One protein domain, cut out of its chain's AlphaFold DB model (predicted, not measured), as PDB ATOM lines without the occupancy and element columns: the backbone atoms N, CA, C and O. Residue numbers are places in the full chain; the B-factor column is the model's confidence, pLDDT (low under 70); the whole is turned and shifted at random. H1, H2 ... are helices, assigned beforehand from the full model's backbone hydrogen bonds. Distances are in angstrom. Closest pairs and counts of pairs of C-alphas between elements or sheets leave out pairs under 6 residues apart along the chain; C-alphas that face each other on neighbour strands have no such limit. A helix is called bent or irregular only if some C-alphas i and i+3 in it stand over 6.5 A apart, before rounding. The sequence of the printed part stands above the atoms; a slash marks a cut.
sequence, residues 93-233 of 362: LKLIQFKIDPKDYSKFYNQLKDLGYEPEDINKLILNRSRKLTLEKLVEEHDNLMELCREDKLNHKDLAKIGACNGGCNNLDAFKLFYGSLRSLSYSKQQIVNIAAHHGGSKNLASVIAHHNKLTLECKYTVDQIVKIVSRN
ATOM      1  N   LEU A  93       4.333 -17.239 -29.499       72.88
ATOM      2  CA  LEU A  93       2.998 -17.501 -30.046       72.88
ATOM      3  C   LEU A  93       2.370 -18.769 -29.448       72.88
ATOM      4  O   LEU A  93       1.158 -18.817 -29.218       72.88
ATOM      5  N   LYS A  94       3.181 -19.791 -29.140       76.12
ATOM      6  CA  LYS A  94       2.701 -21.005 -28.460       76.12
ATOM      7  C   LYS A  94       2.321 -20.715 -27.008       76.12
ATOM      8  O   LYS A  94       1.316 -21.246 -26.541       76.12
ATOM      9  N   LEU A  95       3.062 -19.860 -26.301       80.19
ATOM     10  CA  LEU A  95       2.725 -19.477 -24.925       80.19
ATOM     11  C   LEU A  95       1.350 -18.803 -24.859       80.19
ATOM     12  O   LEU A  95       0.531 -19.172 -24.017       80.19
ATOM     13  N   ILE A  96       1.056 -17.906 -25.804       75.69
ATOM     14  CA  ILE A  96      -0.261 -17.264 -25.922       75.69
ATOM     15  C   ILE A  96      -1.347 -18.309 -26.220       75.69
ATOM     16  O   ILE A  96      -2.381 -18.339 -25.550       75.69
ATOM     17  N   GLN A  97      -1.101 -19.219 -27.169       77.00
ATOM     18  CA  GLN A  97      -2.048 -20.278 -27.536       77.00
ATOM     19  C   GLN A  97      -2.418 -21.184 -26.351       77.00
ATOM     20  O   GLN A  97      -3.583 -21.554 -26.184       77.00
ATOM     21  N   PHE A  98      -1.433 -21.554 -25.532       73.56
ATOM     22  CA  PHE A  98      -1.622 -22.430 -24.377       73.56
ATOM     23  C   PHE A  98      -1.943 -21.675 -23.079       73.56
ATOM     24  O   PHE A  98      -2.097 -22.320 -22.044       73.56
ATOM     25  N   LYS A  99      -2.098 -20.341 -23.135       81.31
ATOM     26  CA  LYS A  99      -2.366 -19.465 -21.979       81.31
ATOM     27  C   LYS A  99      -1.346 -19.667 -20.856       81.31
ATOM     28  O   LYS A  99      -1.696 -19.905 -19.703       81.31
ATOM     29  N   ILE A 100      -0.076 -19.642 -21.237       79.44
ATOM     30  CA  ILE A 100       1.065 -19.848 -20.357       79.44
ATOM     31  C   ILE A 100       1.621 -18.492 -19.936       79.44
ATOM     32  O   ILE A 100       2.000 -17.696 -20.794       79.44
ATOM     33  N   ASP A 101       1.766 -18.277 -18.630       82.75
ATOM     34  CA  ASP A 101       2.477 -17.109 -18.125       82.75
ATOM     35  C   ASP A 101       3.982 -17.207 -18.453       82.75
ATOM     36  O   ASP A 101       4.619 -18.222 -18.133       82.75
ATOM     37  N   PRO A 102       4.597 -16.160 -19.043       83.19
ATOM     38  CA  PRO A 102       6.027 -16.153 -19.359       83.19
ATOM     39  C   PRO A 102       6.924 -16.366 -18.133       83.19
ATOM     40  O   PRO A 102       7.979 -16.985 -18.234       83.19
ATOM     41  N   LYS A 103       6.487 -15.903 -16.953       85.19
ATOM     42  CA  LYS A 103       7.203 -16.107 -15.684       85.19
ATOM     43  C   LYS A 103       7.268 -17.585 -15.294       85.19
ATOM     44  O   LYS A 103       8.338 -18.069 -14.937       85.19
ATOM     45  N   ASP A 104       6.150 -18.301 -15.409       84.25
ATOM     46  CA  ASP A 104       6.089 -19.739 -15.135       84.25
ATOM     47  C   ASP A 104       6.937 -20.527 -16.131       84.25
ATOM     48  O   ASP A 104       7.614 -21.478 -15.746       84.25
ATOM     49  N   TYR A 105       6.919 -20.126 -17.407       86.50
ATOM     50  CA  TYR A 105       7.782 -20.718 -18.426       86.50
ATOM     51  C   TYR A 105       9.256 -20.602 -18.025       86.50
ATOM     52  O   TYR A 105       9.915 -21.627 -17.889       86.50
ATOM     53  N   SER A 106       9.752 -19.388 -17.767       87.75
ATOM     54  CA  SER A 106      11.161 -19.176 -17.415       87.75
ATOM     55  C   SER A 106      11.549 -19.877 -16.113       87.75
ATOM     56  O   SER A 106      12.641 -20.430 -16.022       87.75
ATOM     57  N   LYS A 107      10.645 -19.912 -15.123       90.88
ATOM     58  CA  LYS A 107      10.858 -20.619 -13.854       90.88
ATOM     59  C   LYS A 107      11.131 -22.107 -14.077       90.88
ATOM     60  O   LYS A 107      12.196 -22.587 -13.704       90.88
ATOM     61  N   PHE A 108      10.191 -22.826 -14.694       88.88
ATOM     62  CA  PHE A 108      10.346 -24.267 -14.917       88.88
ATOM     63  C   PHE A 108      11.433 -24.577 -15.945       88.88
ATOM     64  O   PHE A 108      12.100 -25.599 -15.830       88.88
ATOM     65  N   TYR A 109      11.633 -23.697 -16.929       90.44
ATOM     66  CA  TYR A 109      12.693 -23.854 -17.915       90.44
ATOM     67  C   TYR A 109      14.069 -23.864 -17.248       90.44
ATOM     68  O   TYR A 109      14.847 -24.782 -17.484       90.44
ATOM     69  N   ASN A 110      14.344 -22.891 -16.375       90.94
ATOM     70  CA  ASN A 110      15.614 -22.826 -15.656       90.94
ATOM     71  C   ASN A 110      15.769 -24.012 -14.697       90.94
ATOM     72  O   ASN A 110      16.778 -24.697 -14.764       90.94
ATOM     73  N   GLN A 111      14.736 -24.337 -13.908       92.12
ATOM     74  CA  GLN A 111      14.774 -25.487 -12.994       92.12
ATOM     75  C   GLN A 111      15.100 -26.801 -13.715       92.12
ATOM     76  O   GLN A 111      15.959 -27.555 -13.277       92.12
ATOM     77  N   LEU A 112      14.437 -27.082 -14.840       90.88
ATOM     78  CA  LEU A 112      14.697 -28.301 -15.606       90.88
ATOM     79  C   LEU A 112      16.054 -28.270 -16.315       90.88
ATOM     80  O   LEU A 112      16.699 -29.308 -16.445       90.88
ATOM     81  N   LYS A 113      16.501 -27.099 -16.771       92.69
ATOM     82  CA  LYS A 113      17.822 -26.941 -17.380       92.69
ATOM     83  C   LYS A 113      18.934 -27.205 -16.366       92.69
ATOM     84  O   LYS A 113      19.884 -27.904 -16.700       92.69
ATOM     85  N   ASP A 114      18.781 -26.715 -15.139       92.31
ATOM     86  CA  ASP A 114      19.728 -26.942 -14.042       92.31
ATOM     87  C   ASP A 114      19.792 -28.430 -13.653       92.31
ATOM     88  O   ASP A 114      20.861 -28.942 -13.337       92.31
ATOM     89  N   LEU A 115      18.670 -29.153 -13.767       90.75
ATOM     90  CA  LEU A 115      18.608 -30.612 -13.600       90.75
ATOM     91  C   LEU A 115      19.204 -31.403 -14.783       90.75
ATOM     92  O   LEU A 115      19.323 -32.623 -14.698       90.75
ATOM     93  N   GLY A 116      19.567 -30.747 -15.891       89.88
ATOM     94  CA  GLY A 116      20.200 -31.378 -17.055       89.88
ATOM     95  C   GLY A 116      19.246 -31.820 -18.171       89.88
ATOM     96  O   GLY A 116      19.632 -32.623 -19.019       89.88
ATOM     97  N   TYR A 117      18.003 -31.327 -18.205       92.19
ATOM     98  CA  TYR A 117      17.099 -31.589 -19.330       92.19
ATOM     99  C   TYR A 117      17.465 -30.752 -20.565       92.19
ATOM    100  O   TYR A 117      17.794 -29.569 -20.476       92.19
ATOM    101  N   GLU A 118      17.312 -31.354 -21.744       91.31
ATOM    102  CA  GLU A 118      17.544 -30.677 -23.020       91.31
ATOM    103  C   GLU A 118      16.459 -29.624 -23.325       91.31
ATOM    104  O   GLU A 118      15.267 -29.894 -23.121       91.31
ATOM    105  N   PRO A 119      16.810 -28.458 -23.907       88.38
ATOM    106  CA  PRO A 119      15.864 -27.383 -24.219       88.38
ATOM    107  C   PRO A 119      14.633 -27.824 -25.021       88.38
ATOM    108  O   PRO A 119      13.521 -27.350 -24.782       88.38
ATOM    109  N   GLU A 120      14.807 -28.744 -25.973       87.88
ATOM    110  CA  GLU A 120      13.701 -29.269 -26.778       87.88
ATOM    111  C   GLU A 120      12.690 -30.061 -25.947       87.88
ATOM    112  O   GLU A 120      11.482 -29.983 -26.184       87.88
ATOM    113  N   ASP A 121      13.180 -30.836 -24.985       88.88
ATOM    114  CA  ASP A 121      12.363 -31.702 -24.147       88.88
ATOM    115  C   ASP A 121      11.669 -30.896 -23.045       88.88
ATOM    116  O   ASP A 121      10.478 -31.098 -22.794       88.88
ATOM    117  N   ILE A 122      12.356 -29.889 -22.498       89.56
ATOM    118  CA  ILE A 122      11.763 -28.869 -21.624       89.56
ATOM    119  C   ILE A 122      10.588 -28.189 -22.333       89.56
ATOM    120  O   ILE A 122       9.482 -28.121 -21.792       89.56
ATOM    121  N   ASN A 123      10.781 -27.749 -23.578       88.19
ATOM    122  CA  ASN A 123       9.720 -27.104 -24.349       88.19
ATOM    123  C   ASN A 123       8.516 -28.028 -24.565       88.19
ATOM    124  O   ASN A 123       7.375 -27.586 -24.434       88.19
ATOM    125  N   LYS A 124       8.730 -29.320 -24.843       86.56
ATOM    126  CA  LYS A 124       7.631 -30.297 -24.977       86.56
ATOM    127  C   LYS A 124       6.861 -30.483 -23.667       86.56
ATOM    128  O   LYS A 124       5.634 -30.553 -23.696       86.56
ATOM    129  N   LEU A 125       7.560 -30.541 -22.533       86.75
ATOM    130  CA  LEU A 125       6.950 -30.671 -21.207       86.75
ATOM    131  C   LEU A 125       6.126 -29.430 -20.841       86.75
ATOM    132  O   LEU A 125       4.970 -29.541 -20.421       86.75
ATOM    133  N   ILE A 126       6.699 -28.243 -21.046       86.12
ATOM    134  CA  ILE A 126       6.092 -26.965 -20.670       86.12
ATOM    135  C   ILE A 126       4.944 -26.577 -21.612       86.12
ATOM    136  O   ILE A 126       3.996 -25.937 -21.170       86.12
ATOM    137  N   LEU A 127       4.956 -26.962 -22.888       82.69
ATOM    138  CA  LEU A 127       3.886 -26.610 -23.835       82.69
ATOM    139  C   LEU A 127       2.672 -27.560 -23.789       82.69
ATOM    140  O   LEU A 127       1.766 -27.453 -24.614       82.69
ATOM    141  N   ASN A 128       2.617 -28.487 -22.829       81.25
ATOM    142  CA  ASN A 128       1.512 -29.433 -22.699       81.25
ATOM    143  C   ASN A 128       0.318 -28.854 -21.903       81.25
ATOM    144  O   ASN A 128       0.483 -28.058 -20.979       81.25
ATOM    145  N   ARG A 129      -0.912 -29.298 -22.202       68.62
ATOM    146  CA  ARG A 129      -2.145 -28.826 -21.530       68.62
ATOM    147  C   ARG A 129      -2.192 -29.162 -20.033       68.62
ATOM    148  O   ARG A 129      -2.809 -28.427 -19.272       68.62
ATOM    149  N   SER A 130      -1.548 -30.249 -19.602       67.62
ATOM    150  CA  SER A 130      -1.513 -30.721 -18.202       67.62
ATOM    151  C   SER A 130      -0.109 -30.628 -17.588       67.62
ATOM    152  O   SER A 130       0.371 -31.558 -16.940       67.62
ATOM    153  N   ARG A 131       0.564 -29.500 -17.837       77.56
ATOM    154  CA  ARG A 131       1.975 -29.261 -17.498       77.56
ATOM    155  C   ARG A 131       2.268 -29.112 -16.003       77.56
ATOM    156  O   ARG A 131       3.197 -29.737 -15.527       77.56
ATOM    157  N   LYS A 132       1.489 -28.315 -15.261       82.25
ATOM    158  CA  LYS A 132       1.919 -27.760 -13.961       82.25
ATOM    159  C   LYS A 132       2.262 -28.847 -12.939       82.25
ATOM    160  O   LYS A 132       3.407 -28.933 -12.525       82.25
ATOM    161  N   LEU A 133       1.301 -29.727 -12.656       86.69
ATOM    162  CA  LEU A 133       1.489 -30.853 -11.735       86.69
ATOM    163  C   LEU A 133       2.627 -31.776 -12.183       86.69
ATOM    164  O   LEU A 133       3.399 -32.256 -11.369       86.69
ATOM    165  N   THR A 134       2.746 -32.011 -13.491       88.00
ATOM    166  CA  THR A 134       3.797 -32.872 -14.041       88.00
ATOM    167  C   THR A 134       5.184 -32.249 -13.872       88.00
ATOM    168  O   THR A 134       6.123 -32.962 -13.550       88.00
ATOM    169  N   LEU A 135       5.317 -30.935 -14.089       89.62
ATOM    170  CA  LEU A 135       6.575 -30.202 -13.944       89.62
ATOM    171  C   LEU A 135       7.004 -30.123 -12.477       89.62
ATOM    172  O   LEU A 135       8.149 -30.427 -12.179       89.62
ATOM    173  N   GLU A 136       6.085 -29.763 -11.577       90.19
ATOM    174  CA  GLU A 136       6.329 -29.735 -10.126       90.19
ATOM    175  C   GLU A 136       6.797 -31.110  -9.643       90.19
ATOM    176  O   GLU A 136       7.879 -31.230  -9.077       90.19
ATOM    177  N   LYS A 137       6.061 -32.165 -10.003       90.06
ATOM    178  CA  LYS A 137       6.405 -33.543  -9.650       90.06
ATOM    179  C   LYS A 137       7.755 -33.981 -10.207       90.06
ATOM    180  O   LYS A 137       8.505 -34.662  -9.522       90.06
ATOM    181  N   LEU A 138       8.061 -33.627 -11.454       90.75
ATOM    182  CA  LEU A 138       9.322 -34.007 -12.083       90.75
ATOM    183  C   LEU A 138      10.509 -33.296 -11.425       90.75
ATOM    184  O   LEU A 138      11.549 -33.921 -11.288       90.75
ATOM    185  N   VAL A 139      10.346 -32.042 -10.989       89.81
ATOM    186  CA  VAL A 139      11.367 -31.313 -10.220       89.81
ATOM    187  C   VAL A 139      11.530 -31.908  -8.816       89.81
ATOM    188  O   VAL A 139      12.655 -32.109  -8.380       89.81
ATOM    189  N   GLU A 140      10.433 -32.226  -8.124       90.50
ATOM    190  CA  GLU A 140      10.457 -32.793  -6.765       90.50
ATOM    191  C   GLU A 140      11.009 -34.224  -6.713       90.50
ATOM    192  O   GLU A 140      11.720 -34.592  -5.784       90.50
ATOM    193  N   GLU A 141      10.672 -35.050  -7.701       88.94
ATOM    194  CA  GLU A 141      10.990 -36.482  -7.716       88.94
ATOM    195  C   GLU A 141      12.137 -36.825  -8.667       88.94
ATOM    196  O   GLU A 141      12.373 -38.008  -8.920       88.94
ATOM    197  N   HIS A 142      12.831 -35.824  -9.218       89.69
ATOM    198  CA  HIS A 142      13.900 -36.027 -10.196       89.69
ATOM    199  C   HIS A 142      14.929 -37.043  -9.692       89.69
ATOM    200  O   HIS A 142      15.138 -38.081 -10.322       89.69
ATOM    201  N   ASP A 143      15.499 -36.777  -8.518       88.50
ATOM    202  CA  ASP A 143      16.561 -37.595  -7.936       88.50
ATOM    203  C   ASP A 143      16.073 -39.015  -7.636       88.50
ATOM    204  O   ASP A 143      16.745 -39.987  -7.973       88.50
ATOM    205  N   ASN A 144      14.848 -39.149  -7.115       89.81
ATOM    206  CA  ASN A 144      14.225 -40.445  -6.846       89.81
ATOM    207  C   ASN A 144      14.022 -41.266  -8.129       89.81
ATOM    208  O   ASN A 144      14.255 -42.475  -8.144       89.81
ATOM    209  N   LEU A 145      13.565 -40.631  -9.211       88.38
ATOM    210  CA  LEU A 145      13.346 -41.288 -10.502       88.38
ATOM    211  C   LEU A 145      14.668 -41.689 -11.166       88.38
ATOM    212  O   LEU A 145      14.751 -42.764 -11.767       88.38
ATOM    213  N   MET A 146      15.695 -40.848 -11.044       88.50
ATOM    214  CA  MET A 146      17.035 -41.136 -11.548       88.50
ATOM    215  C   MET A 146      17.717 -42.248 -10.741       88.50
ATOM    216  O   MET A 146      18.365 -43.115 -11.327       88.50
ATOM    217  N   GLU A 147      17.532 -42.279  -9.420       87.69
ATOM    218  CA  GLU A 147      18.066 -43.328  -8.551       87.69
ATOM    219  C   GLU A 147      17.384 -44.680  -8.781       87.69
ATOM    220  O   GLU A 147      18.080 -45.685  -8.926       87.69
ATOM    221  N   LEU A 148      16.052 -44.703  -8.926       84.12
ATOM    222  CA  LEU A 148      15.279 -45.925  -9.190       84.12
ATOM    223  C   LEU A 148      15.793 -46.707 -10.408       84.12
ATOM    224  O   LEU A 148      15.663 -47.926 -10.472       84.12
ATOM    225  N   CYS A 149      16.362 -46.001 -11.384       81.56
ATOM    226  CA  CYS A 149      16.816 -46.575 -12.645       81.56
ATOM    227  C   CYS A 149      18.317 -46.342 -12.899       81.56
ATOM    228  O   CYS A 149      18.744 -46.301 -14.060       81.56
ATOM    229  N   ARG A 150      19.116 -46.185 -11.832       80.69
ATOM    230  CA  ARG A 150      20.566 -45.936 -11.919       80.69
ATOM    231  C   ARG A 150      21.290 -47.055 -12.676       80.69
ATOM    232  O   ARG A 150      22.107 -46.775 -13.550       80.69
ATOM    233  N   GLU A 151      20.937 -48.308 -12.399       78.94
ATOM    234  CA  GLU A 151      21.526 -49.496 -13.039       78.94
ATOM    235  C   GLU A 151      21.182 -49.585 -14.534       78.94
ATOM    236  O   GLU A 151      22.028 -49.913 -15.366       78.94
ATOM    237  N   ASP A 152      19.956 -49.203 -14.894       81.12
ATOM    238  CA  ASP A 152      19.444 -49.263 -16.264       81.12
ATOM    239  C   ASP A 152      19.778 -48.006 -17.097       81.12
ATOM    240  O   ASP A 152      19.331 -47.874 -18.246       81.12
ATOM    241  N   LYS A 153      20.557 -47.066 -16.538       83.88
ATOM    242  CA  LYS A 153      20.960 -45.793 -17.167       83.88
ATOM    243  C   LYS A 153      19.762 -45.016 -17.722       83.88
ATOM    244  O   LYS A 153      19.701 -44.712 -18.920       83.88
ATOM    245  N   LEU A 154      18.738 -44.758 -16.904       85.44
ATOM    246  CA  LEU A 154      17.623 -43.879 -17.294       85.44
ATOM    247  C   LEU A 154      18.136 -42.498 -17.694       85.44
ATOM    248  O   LEU A 154      19.035 -41.960 -17.061       85.44
ATOM    249  N   ASN A 155      17.584 -41.964 -18.782       89.12
ATOM    250  CA  ASN A 155      18.008 -40.682 -19.323       89.12
ATOM    251  C   ASN A 155      16.889 -39.649 -19.160       89.12
ATOM    252  O   ASN A 155      15.706 -39.998 -19.232       89.12
ATOM    253  N   HIS A 156      17.243 -38.370 -19.029       90.25
ATOM    254  CA  HIS A 156      16.296 -37.255 -18.896       90.25
ATOM    255  C   HIS A 156      15.276 -37.228 -20.037       90.25
ATOM    256  O   HIS A 156      14.090 -36.974 -19.824       90.25
ATOM    257  N   LYS A 157      15.709 -37.613 -21.240       91.50
ATOM    258  CA  LYS A 157      14.853 -37.771 -22.423       91.50
ATOM    259  C   LYS A 157      13.731 -38.798 -22.235       91.50
ATOM    260  O   LYS A 157      12.636 -38.616 -22.763       91.50
ATOM    261  N   ASP A 158      13.979 -39.883 -21.507       92.25
ATOM    262  CA  ASP A 158      12.970 -40.916 -21.253       92.25
ATOM    263  C   ASP A 158      11.918 -40.407 -20.258       92.25
ATOM    264  O   ASP A 158      10.719 -40.539 -20.507       92.25
ATOM    265  N   LEU A 159      12.352 -39.723 -19.194       92.38
ATOM    266  CA  LEU A 159      11.452 -39.056 -18.247       92.38
ATOM    267  C   LEU A 159      10.611 -37.972 -18.923       92.38
ATOM    268  O   LEU A 159       9.400 -37.894 -18.705       92.38
ATOM    269  N   ALA A 160      11.228 -37.183 -19.805       92.12
ATOM    270  CA  ALA A 160      10.523 -36.168 -20.570       92.12
ATOM    271  C   ALA A 160       9.437 -36.778 -21.467       92.12
ATOM    272  O   ALA A 160       8.331 -36.246 -21.526       92.12
ATOM    273  N   LYS A 161       9.690 -37.925 -22.115       92.00
ATOM    274  CA  LYS A 161       8.666 -38.636 -22.906       92.00
ATOM    275  C   LYS A 161       7.482 -39.099 -22.053       92.00
ATOM    276  O   LYS A 161       6.337 -38.949 -22.479       92.00
ATOM    277  N   ILE A 162       7.741 -39.642 -20.861       92.12
ATOM    278  CA  ILE A 162       6.688 -40.109 -19.944       92.12
ATOM    279  C   ILE A 162       5.840 -38.926 -19.451       92.12
ATOM    280  O   ILE A 162       4.606 -38.998 -19.449       92.12
ATOM    281  N   GLY A 163       6.500 -37.823 -19.087       89.56
ATOM    282  CA  GLY A 163       5.860 -36.605 -18.592       89.56
ATOM    283  C   GLY A 163       5.141 -35.789 -19.674       89.56
ATOM    284  O   GLY A 163       4.106 -35.183 -19.401       89.56
ATOM    285  N   ALA A 164       5.605 -35.805 -20.926       89.75
ATOM    286  CA  ALA A 164       5.044 -35.005 -22.026       89.75
ATOM    287  C   ALA A 164       3.695 -35.532 -22.571       89.75
ATOM    288  O   ALA A 164       3.282 -35.200 -23.683       89.75
ATOM    289  N   CYS A 165       2.962 -36.315 -21.780       88.06
ATOM    290  CA  CYS A 165       1.642 -36.845 -22.100       88.06
ATOM    291  C   CYS A 165       0.551 -36.190 -21.235       88.06
ATOM    292  O   CYS A 165       0.788 -35.779 -20.102       88.06
ATOM    293  N   ASN A 166      -0.691 -36.119 -21.733       84.38
ATOM    294  CA  ASN A 166      -1.841 -35.777 -20.880       84.38
ATOM    295  C   ASN A 166      -1.930 -36.782 -19.719       84.38
ATOM    296  O   ASN A 166      -2.037 -37.986 -19.964       84.38
ATOM    297  N   GLY A 167      -1.897 -36.280 -18.481       84.88
ATOM    298  CA  GLY A 167      -1.792 -37.110 -17.276       84.88
ATOM    299  C   GLY A 167      -0.362 -37.522 -16.902       84.88
ATOM    300  O   GLY A 167      -0.211 -38.478 -16.149       84.88
ATOM    301  N   GLY A 168       0.664 -36.821 -17.402       89.12
ATOM    302  CA  GLY A 168       2.083 -37.102 -17.155       89.12
ATOM    303  C   GLY A 168       2.448 -37.295 -15.682       89.12
ATOM    304  O   GLY A 168       3.139 -38.255 -15.370       89.12
ATOM    305  N   CYS A 169       1.908 -36.475 -14.771       90.31
ATOM    306  CA  CYS A 169       2.060 -36.663 -13.320       90.31
ATOM    307  C   CYS A 169       1.708 -38.096 -12.876       90.31
ATOM    308  O   CYS A 169       2.540 -38.796 -12.312       90.31
ATOM    309  N   ASN A 170       0.513 -38.579 -13.240       92.81
ATOM    310  CA  ASN A 170       0.075 -39.936 -12.901       92.81
ATOM    311  C   ASN A 170       0.923 -41.009 -13.599       92.81
ATOM    312  O   ASN A 170       1.086 -42.105 -13.068       92.81
ATOM    313  N   ASN A 171       1.416 -40.732 -14.812       93.94
ATOM    314  CA  ASN A 171       2.302 -41.653 -15.520       93.94
ATOM    315  C   ASN A 171       3.645 -41.795 -14.790       93.94
ATOM    316  O   ASN A 171       4.136 -42.913 -14.686       93.94
ATOM    317  N   LEU A 172       4.212 -40.698 -14.275       93.31
ATOM    318  CA  LEU A 172       5.451 -40.707 -13.494       93.31
ATOM    319  C   LEU A 172       5.268 -41.443 -12.159       93.31
ATOM    320  O   LEU A 172       6.099 -42.281 -11.820       93.31
ATOM    321  N   ASP A 173       4.156 -41.215 -11.454       93.94
ATOM    322  CA  ASP A 173       3.836 -41.941 -10.213       93.94
ATOM    323  C   ASP A 173       3.697 -43.447 -10.449       93.94
ATOM    324  O   ASP A 173       4.300 -44.264  -9.752       93.94
ATOM    325  N   ALA A 174       2.934 -43.829 -11.475       94.75
ATOM    326  CA  ALA A 174       2.772 -45.229 -11.840       94.75
ATOM    327  C   ALA A 174       4.087 -45.850 -12.324       94.75
ATOM    328  O   ALA A 174       4.357 -47.009 -12.021       94.75
ATOM    329  N   PHE A 175       4.918 -45.098 -13.052       94.88
ATOM    330  CA  PHE A 175       6.244 -45.555 -13.456       94.88
ATOM    331  C   PHE A 175       7.094 -45.853 -12.222       94.88
ATOM    332  O   PHE A 175       7.574 -46.973 -12.099       94.88
ATOM    333  N   LYS A 176       7.186 -44.921 -11.264       93.56
ATOM    334  CA  LYS A 176       7.910 -45.120 -10.000       93.56
ATOM    335  C   LYS A 176       7.416 -46.357  -9.243       93.56
ATOM    336  O   LYS A 176       8.224 -47.161  -8.793       93.56
ATOM    337  N   LEU A 177       6.097 -46.532  -9.142       94.56
ATOM    338  CA  LEU A 177       5.482 -47.642  -8.413       94.56
ATOM    339  C   LEU A 177       5.696 -49.006  -9.090       94.56
ATOM    340  O   LEU A 177       5.958 -49.996  -8.412       94.56
ATOM    341  N   PHE A 178       5.553 -49.080 -10.417       94.94
ATOM    342  CA  PHE A 178       5.541 -50.352 -11.148       94.94
ATOM    343  C   PHE A 178       6.883 -50.726 -11.785       94.94
ATOM    344  O   PHE A 178       7.012 -51.860 -12.244       94.94
ATOM    345  N   TYR A 179       7.880 -49.833 -11.816       93.75
ATOM    346  CA  TYR A 179       9.161 -50.088 -12.482       93.75
ATOM    347  C   TYR A 179       9.837 -51.369 -11.981       93.75
ATOM    348  O   TYR A 179      10.090 -52.272 -12.776       93.75
ATOM    349  N   GLY A 180      10.059 -51.488 -10.667       92.19
ATOM    350  CA  GLY A 180      10.718 -52.658 -10.072       92.19
ATOM    351  C   GLY A 180       9.960 -53.962 -10.342       92.19
ATOM    352  O   GLY A 180      10.559 -54.957 -10.749       92.19
ATOM    353  N   SER A 181       8.631 -53.931 -10.221       93.94
ATOM    354  CA  SER A 181       7.767 -55.077 -10.526       93.94
ATOM    355  C   SER A 181       7.815 -55.476 -12.001       93.94
ATOM    356  O   SER A 181       7.762 -56.653 -12.325       93.94
ATOM    357  N   LEU A 182       7.927 -54.526 -12.930       94.00
ATOM    358  CA  LEU A 182       8.065 -54.846 -14.352       94.00
ATOM    359  C   LEU A 182       9.464 -55.380 -14.681       94.00
ATOM    360  O   LEU A 182       9.586 -56.285 -15.507       94.00
ATOM    361  N   ARG A 183      10.516 -54.880 -14.020       93.50
ATOM    362  CA  ARG A 183      11.877 -55.415 -14.184       93.50
ATOM    363  C   ARG A 183      11.967 -56.874 -13.729       93.50
ATOM    364  O   ARG A 183      12.562 -57.672 -14.448       93.50
ATOM    365  N   SER A 184      11.320 -57.248 -12.619       92.75
ATOM    366  CA  SER A 184      11.276 -58.652 -12.170       92.75
ATOM    367  C   SER A 184      10.486 -59.564 -13.118       92.75
ATOM    368  O   SER A 184      10.820 -60.737 -13.267       92.75
ATOM    369  N   LEU A 185       9.509 -59.017 -13.847       92.44
ATOM    370  CA  LEU A 185       8.773 -59.704 -14.917       92.44
ATOM    371  C   LEU A 185       9.507 -59.697 -16.275       92.44
ATOM    372  O   LEU A 185       8.893 -59.925 -17.317       92.44
ATOM    373  N   SER A 186      10.821 -59.444 -16.283       92.94
ATOM    374  CA  SER A 186      11.683 -59.449 -17.478       92.94
ATOM    375  C   SER A 186      11.373 -58.368 -18.527       92.94
ATOM    376  O   SER A 186      11.793 -58.491 -19.678       92.94
ATOM    377  N   TYR A 187      10.685 -57.279 -18.163       94.44
ATOM    378  CA  TYR A 187      10.544 -56.123 -19.056       94.44
ATOM    379  C   TYR A 187      11.825 -55.287 -19.040       94.44
ATOM    380  O   TYR A 187      12.379 -54.978 -17.985       94.44
ATOM    381  N   SER A 188      12.294 -54.874 -20.213       93.81
ATOM    382  CA  SER A 188      13.402 -53.925 -20.351       93.81
ATOM    383  C   SER A 188      12.963 -52.497 -20.023       93.81
ATOM    384  O   SER A 188      11.810 -52.117 -20.243       93.81
ATOM    385  N   LYS A 189      13.910 -51.657 -19.591       93.25
ATOM    386  CA  LYS A 189      13.680 -50.222 -19.361       93.25
ATOM    387  C   LYS A 189      12.962 -49.552 -20.538       93.25
ATOM    388  O   LYS A 189      11.984 -48.839 -20.340       93.25
ATOM    389  N   GLN A 190      13.420 -49.798 -21.769       93.12
ATOM    390  CA  GLN A 190      12.830 -49.185 -22.963       93.12
ATOM    391  C   GLN A 190      11.373 -49.609 -23.174       93.12
ATOM    392  O   GLN A 190      10.542 -48.773 -23.518       93.12
ATOM    393  N   GLN A 191      11.034 -50.877 -22.920       94.94
ATOM    394  CA  GLN A 191       9.649 -51.346 -22.997       94.94
ATOM    395  C   GLN A 191       8.767 -50.664 -21.941       94.94
ATOM    396  O   GLN A 191       7.667 -50.226 -22.270       94.94
ATOM    397  N   ILE A 192       9.250 -50.513 -20.704       95.50
ATOM    398  CA  ILE A 192       8.499 -49.848 -19.626       95.50
ATOM    399  C   ILE A 192       8.265 -48.367 -19.963       95.50
ATOM    400  O   ILE A 192       7.139 -47.877 -19.851       95.50
ATOM    401  N   VAL A 193       9.299 -47.669 -20.445       95.00
ATOM    402  CA  VAL A 193       9.193 -46.274 -20.907       95.00
ATOM    403  C   VAL A 193       8.176 -46.163 -22.046       95.00
ATOM    404  O   VAL A 193       7.309 -45.293 -21.999       95.00
ATOM    405  N   ASN A 194       8.220 -47.065 -23.031       94.81
ATOM    406  CA  ASN A 194       7.273 -47.072 -24.148       94.81
ATOM    407  C   ASN A 194       5.829 -47.317 -23.687       94.81
ATOM    408  O   ASN A 194       4.920 -46.661 -24.176       94.81
ATOM    409  N   ILE A 195       5.601 -48.200 -22.711       95.31
ATOM    410  CA  ILE A 195       4.269 -48.440 -22.135       95.31
ATOM    411  C   ILE A 195       3.729 -47.179 -21.435       95.31
ATOM    412  O   ILE A 195       2.543 -46.846 -21.569       95.31
ATOM    413  N   ALA A 196       4.596 -46.482 -20.697       94.94
ATOM    414  CA  ALA A 196       4.256 -45.308 -19.898       94.94
ATOM    415  C   ALA A 196       4.100 -44.017 -20.726       94.94
ATOM    416  O   ALA A 196       3.316 -43.142 -20.355       94.94
ATOM    417  N   ALA A 197       4.806 -43.891 -21.854       93.62
ATOM    418  CA  ALA A 197       4.852 -42.696 -22.704       93.62
ATOM    419  C   ALA A 197       3.619 -42.529 -23.620       93.62
ATOM    420  O   ALA A 197       3.731 -42.216 -24.806       93.62
ATOM    421  N   HIS A 198       2.421 -42.721 -23.064       92.25
ATOM    422  CA  HIS A 198       1.145 -42.544 -23.756       92.25
ATOM    423  C   HIS A 198       0.106 -41.837 -22.883       92.25
ATOM    424  O   HIS A 198       0.219 -41.743 -21.656       92.25
ATOM    425  N   HIS A 199      -0.972 -41.365 -23.516       90.06
ATOM    426  CA  HIS A 199      -2.138 -40.882 -22.784       90.06
ATOM    427  C   HIS A 199      -2.767 -42.031 -21.988       90.06
ATOM    428  O   HIS A 199      -3.245 -43.011 -22.563       90.06
ATOM    429  N   GLY A 200      -2.778 -41.890 -20.660       89.06
ATOM    430  CA  GLY A 200      -3.188 -42.963 -19.755       89.06
ATOM    431  C   GLY A 200      -2.131 -44.052 -19.556       89.06
ATOM    432  O   GLY A 200      -2.498 -45.170 -19.204       89.06
ATOM    433  N   GLY A 201      -0.846 -43.743 -19.759       93.69
ATOM    434  CA  GLY A 201       0.281 -44.648 -19.504       93.69
ATOM    435  C   GLY A 201       0.272 -45.267 -18.103       93.69
ATOM    436  O   GLY A 201       0.588 -46.444 -17.955       93.69
ATOM    437  N   SER A 202      -0.210 -44.543 -17.090       94.88
ATOM    438  CA  SER A 202      -0.432 -45.088 -15.745       94.88
ATOM    439  C   SER A 202      -1.363 -46.303 -15.729       94.88
ATOM    440  O   SER A 202      -1.076 -47.310 -15.084       94.88
ATOM    441  N   LYS A 203      -2.456 -46.249 -16.501       95.62
ATOM    442  CA  LYS A 203      -3.396 -47.367 -16.664       95.62
ATOM    443  C   LYS A 203      -2.779 -48.495 -17.479       95.62
ATOM    444  O   LYS A 203      -3.050 -49.656 -17.199       95.62
ATOM    445  N   ASN A 204      -1.962 -48.159 -18.477       95.69
ATOM    446  CA  ASN A 204      -1.252 -49.148 -19.282       95.69
ATOM    447  C   ASN A 204      -0.293 -49.980 -18.412       95.69
ATOM    448  O   ASN A 204      -0.356 -51.205 -18.462       95.69
ATOM    449  N   LEU A 205       0.527 -49.333 -17.575       96.38
ATOM    450  CA  LEU A 205       1.442 -50.012 -16.646       96.38
ATOM    451  C   LEU A 205       0.688 -50.929 -15.670       96.38
ATOM    452  O   LEU A 205       1.033 -52.102 -15.539       96.38
ATOM    453  N   ALA A 206      -0.380 -50.424 -15.046       96.19
ATOM    454  CA  ALA A 206      -1.197 -51.212 -14.122       96.19
ATOM    455  C   ALA A 206      -1.840 -52.437 -14.806       96.19
ATOM    456  O   ALA A 206      -1.846 -53.533 -14.250       96.19
ATOM    457  N   SER A 207      -2.350 -52.265 -16.031       95.38
ATOM    458  CA  SER A 207      -2.972 -53.341 -16.813       95.38
ATOM    459  C   SER A 207      -1.963 -54.419 -17.223       95.38
ATOM    460  O   SER A 207      -2.288 -55.604 -17.179       95.38
ATOM    461  N   VAL A 208      -0.716 -54.042 -17.544       96.25
ATOM    462  CA  VAL A 208       0.356 -55.016 -17.817       96.25
ATOM    463  C   VAL A 208       0.595 -55.902 -16.605       96.25
ATOM    464  O   VAL A 208       0.556 -57.117 -16.752       96.25
ATOM    465  N   ILE A 209       0.771 -55.321 -15.414       94.25
ATOM    466  CA  ILE A 209       0.958 -56.096 -14.179       94.25
ATOM    467  C   ILE A 209      -0.238 -57.022 -13.926       94.25
ATOM    468  O   ILE A 209      -0.055 -58.213 -13.683       94.25
ATOM    469  N   ALA A 210      -1.462 -56.502 -14.045       94.44
ATOM    470  CA  ALA A 210      -2.680 -57.267 -13.789       94.44
ATOM    471  C   ALA A 210      -2.875 -58.450 -14.758       94.44
ATOM    472  O   ALA A 210      -3.408 -59.490 -14.370       94.44
ATOM    473  N   HIS A 211      -2.456 -58.310 -16.019       93.44
ATOM    474  CA  HIS A 211      -2.668 -59.326 -17.051       93.44
ATOM    475  C   HIS A 211      -1.434 -60.157 -17.402       93.44
ATOM    476  O   HIS A 211      -1.588 -61.141 -18.128       93.44
ATOM    477  N   HIS A 212      -0.244 -59.822 -16.897       92.31
ATOM    478  CA  HIS A 212       1.003 -60.490 -17.269       92.31
ATOM    479  C   HIS A 212       0.941 -62.004 -17.044       92.31
ATOM    480  O   HIS A 212       1.170 -62.766 -17.982       92.31
ATOM    481  N   ASN A 213       0.569 -62.444 -15.838       91.06
ATOM    482  CA  ASN A 213       0.516 -63.871 -15.505       91.06
ATOM    483  C   ASN A 213      -0.487 -64.609 -16.390       91.06
ATOM    484  O   ASN A 213      -0.163 -65.639 -16.973       91.06
ATOM    485  N   LYS A 214      -1.680 -64.039 -16.572       91.44
ATOM    486  CA  LYS A 214      -2.721 -64.640 -17.408       91.44
ATOM    487  C   LYS A 214      -2.283 -64.765 -18.872       91.44
ATOM    488  O   LYS A 214      -2.422 -65.820 -19.486       91.44
ATOM    489  N   LEU A 215      -1.733 -63.700 -19.453       91.06
ATOM    490  CA  LEU A 215      -1.345 -63.692 -20.866       91.06
ATOM    491  C   LEU A 215      -0.105 -64.545 -21.143       91.06
ATOM    492  O   LEU A 215      -0.030 -65.172 -22.199       91.06
ATOM    493  N   THR A 216       0.840 -64.590 -20.207       90.25
ATOM    494  CA  THR A 216       2.081 -65.358 -20.359       90.25
ATOM    495  C   THR A 216       1.854 -66.844 -20.083       90.25
ATOM    496  O   THR A 216       2.282 -67.675 -20.879       90.25
ATOM    497  N   LEU A 217       1.131 -67.196 -19.014       89.19
ATOM    498  CA  LEU A 217       0.925 -68.591 -18.608       89.19
ATOM    499  C   LEU A 217      -0.199 -69.273 -19.396       89.19
ATOM    500  O   LEU A 217       0.009 -70.352 -19.946       89.19
ATOM    501  N   GLU A 218      -1.379 -68.652 -19.494       89.06
ATOM    502  CA  GLU A 218      -2.540 -69.283 -20.146       89.06
ATOM    503  C   GLU A 218      -2.500 -69.082 -21.662       89.06
ATOM    504  O   GLU A 218      -2.655 -70.016 -22.446       89.06
ATOM    505  N   CYS A 219      -2.270 -67.840 -22.090       86.81
ATOM    506  CA  CYS A 219      -2.386 -67.464 -23.497       86.81
ATOM    507  C   CYS A 219      -1.054 -67.609 -24.268       86.81
ATOM    508  O   CYS A 219      -1.029 -67.502 -25.500       86.81
ATOM    509  N   LYS A 220       0.061 -67.873 -23.566       90.88
ATOM    510  CA  LYS A 220       1.422 -68.027 -24.116       90.88
ATOM    511  C   LYS A 220       1.861 -66.844 -24.998       90.88
ATOM    512  O   LYS A 220       2.403 -67.060 -26.085       90.88
ATOM    513  N   TYR A 221       1.530 -65.608 -24.622       92.19
ATOM    514  CA  TYR A 221       2.059 -64.410 -25.289       92.19
ATOM    515  C   TYR A 221       3.465 -64.096 -24.785       92.19
ATOM    516  O   TYR A 221       3.767 -64.285 -23.610       92.19
ATOM    517  N   THR A 222       4.317 -63.586 -25.672       93.38
ATOM    518  CA  THR A 222       5.646 -63.096 -25.289       93.38
ATOM    519  C   THR A 222       5.568 -61.669 -24.747       93.38
ATOM    520  O   THR A 222       4.657 -60.906 -25.087       93.38
ATOM    521  N   VAL A 223       6.556 -61.277 -23.937       93.12
ATOM    522  CA  VAL A 223       6.674 -59.910 -23.397       93.12
ATOM    523  C   VAL A 223       6.625 -58.870 -24.522       93.12
ATOM    524  O   VAL A 223       5.853 -57.917 -24.439       93.12
ATOM    525  N   ASP A 224       7.340 -59.098 -25.626       92.44
ATOM    526  CA  ASP A 224       7.335 -58.196 -26.784       92.44
ATOM    527  C   ASP A 224       5.953 -58.036 -27.424       92.44
ATOM    528  O   ASP A 224       5.579 -56.939 -27.843       92.44
ATOM    529  N   GLN A 225       5.164 -59.109 -27.492       92.81
ATOM    530  CA  GLN A 225       3.799 -59.041 -28.014       92.81
ATOM    531  C   GLN A 225       2.895 -58.221 -27.088       92.81
ATOM    532  O   GLN A 225       2.149 -57.364 -27.565       92.81
ATOM    533  N   ILE A 226       3.005 -58.424 -25.772       93.94
ATOM    534  CA  ILE A 226       2.262 -57.644 -24.773       93.94
ATOM    535  C   ILE A 226       2.624 -56.157 -24.893       93.94
ATOM    536  O   ILE A 226       1.736 -55.306 -24.953       93.94
ATOM    537  N   VAL A 227       3.915 -55.833 -25.010       94.62
ATOM    538  CA  VAL A 227       4.392 -54.451 -25.173       94.62
ATOM    539  C   VAL A 227       3.820 -53.817 -26.441       94.62
ATOM    540  O   VAL A 227       3.321 -52.693 -26.372       94.62
ATOM    541  N   LYS A 228       3.828 -54.514 -27.585       93.00
ATOM    542  CA  LYS A 228       3.267 -53.999 -28.853       93.00
ATOM    543  C   LYS A 228       1.775 -53.663 -28.750       93.00
ATOM    544  O   LYS A 228       1.323 -52.666 -29.315       93.00
ATOM    545  N   ILE A 229       1.021 -54.472 -28.008       92.12
ATOM    546  CA  ILE A 229      -0.418 -54.286 -27.783       92.12
ATOM    547  C   ILE A 229      -0.703 -53.077 -26.874       92.12
ATOM    548  O   ILE A 229      -1.664 -52.333 -27.100       92.12
ATOM    549  N   VAL A 230       0.134 -52.882 -25.852       93.94
ATOM    550  CA  VAL A 230      -0.071 -51.889 -24.785       93.94
ATOM    551  C   VAL A 230       0.507 -50.520 -25.104       93.94
ATOM    552  O   VAL A 230      -0.045 -49.524 -24.639       93.94
ATOM    553  N   SER A 231       1.613 -50.448 -25.849       93.06
ATOM    554  CA  SER A 231       2.387 -49.214 -26.086       93.06
ATOM    555  C   SER A 231       1.688 -48.287 -27.084       93.06
ATOM    556  O   SER A 231       2.184 -48.008 -28.176       93.06
ATOM    557  N   ARG A 232       0.455 -47.899 -26.744       91.25
ATOM    558  CA  ARG A 232      -0.484 -47.100 -27.527       91.25
ATOM    559  C   ARG A 232      -1.446 -46.372 -26.585       91.25
ATOM    560  O   ARG A 232      -1.668 -46.761 -25.433       91.25
ATOM    561  N   ASN A 233      -2.101 -45.338 -27.107       89.38
ATOM    562  CA  ASN A 233      -3.194 -44.669 -26.401       89.38
ATOM    563  C   ASN A 233      -4.356 -45.652 -26.180       89.38
ATOM    564  O   ASN A 233      -4.905 -46.198 -27.136       89.38
TER     565      ASN A 233
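What this domain is: This is residues 93 to 233 of the 362 residues of an uncharacterized protein of Legionella sp. km535 (UniProt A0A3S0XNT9). The chain is wound in stacked turns that make an elongated slab of two rows: the short helices H3, H6, H8 and H10 stand side by side in one row, each running the same way as the one before, and H2, H4, H7 and H9 make the other row. H1 lies beside the first part of H2 at one end of this body, the last part of H9 reaches the other end, and H5 sits at one side near H6 and H7. The printed part has 141 residues with ten named helices, H1 to H10 in order, and no named strand; its class is all helix. It is compact, with a radius of gyration of the C-alphas of 16.0 A, and spans 54 by 31 by 19 A.

How they stand to each other: H1, residues 93 to 97, touches no helix. H2, residues 102 to 114, touches H3, residues 119 to 126, with Tyr 109 and Ile 122 closest, their C-alphas 6.3 A apart. H4, residues 131 to 140, only just touches H2, with 3 pairs of C-alphas within 8 A, and H3 and H4 touch only at the corner. H5, residues 142 to 148, meets H4 only through their link and is near H6, residues 156 to 163. H3 and H6 touch at a shallow tilt of 19 degrees, the same way, the closest C-alphas being those of Asp 121 and Ala 160, 6.0 A apart. H7, residues 168 to 184, touches H4 with residues 168 to 172 alone; the closest C-alphas, of Thr 134 and Cys 169, are 4.2 A apart. H7 and H8, residues 189 to 196, form a hairpin, and H8 touches H6 at a shallow tilt of 25 degrees, with the C-alphas of Ile 162 and Ala 196 closest at 5.7 A. H9, residues 201 to 218, touches H7 with residues 201 to 209 alone, the C-alphas of Asn 171 and Ser 202 closest at 4.4 A. H9 and H10, residues 223 to 230, form a hairpin. H10 touches H8 at a shallow tilt of 23 degrees, with the C-alphas of Ile 195 and Val 230 closest at 6.1 A. Every O i to N i+4 pair is within hydrogen-bond range in H1 to H6, H8 and H10, against 11 of 13 in H7 and 12 of 14 in H9.

Where its parts are: H1 begins at C-alpha 93, (2.998, -17.501, -30.046). H2 measures 18.2 A from first to last C-alpha, H4 14.1 A, H7 24.0 A and H9 24.8 A. H7 and H9 are irregular: C-alphas 177 and 180 are 7.4 A apart, C-alphas 210 and 213 are 7.5 A apart, and each helix has a kink of 47 degrees, near residues 178 and 211. H10 ends at C-alpha 230, (-0.071, -51.889, -24.785).

The domain as a whole: The C-alphas farthest apart are those of Lys 103 and Glu 218, 54.2 A. The printed part has no cut and no long link; the link from H5 to H6 is short, and the other links are tight. The mean pLDDT of the printed part is 89.4, and residues 129 to 130 are under 70.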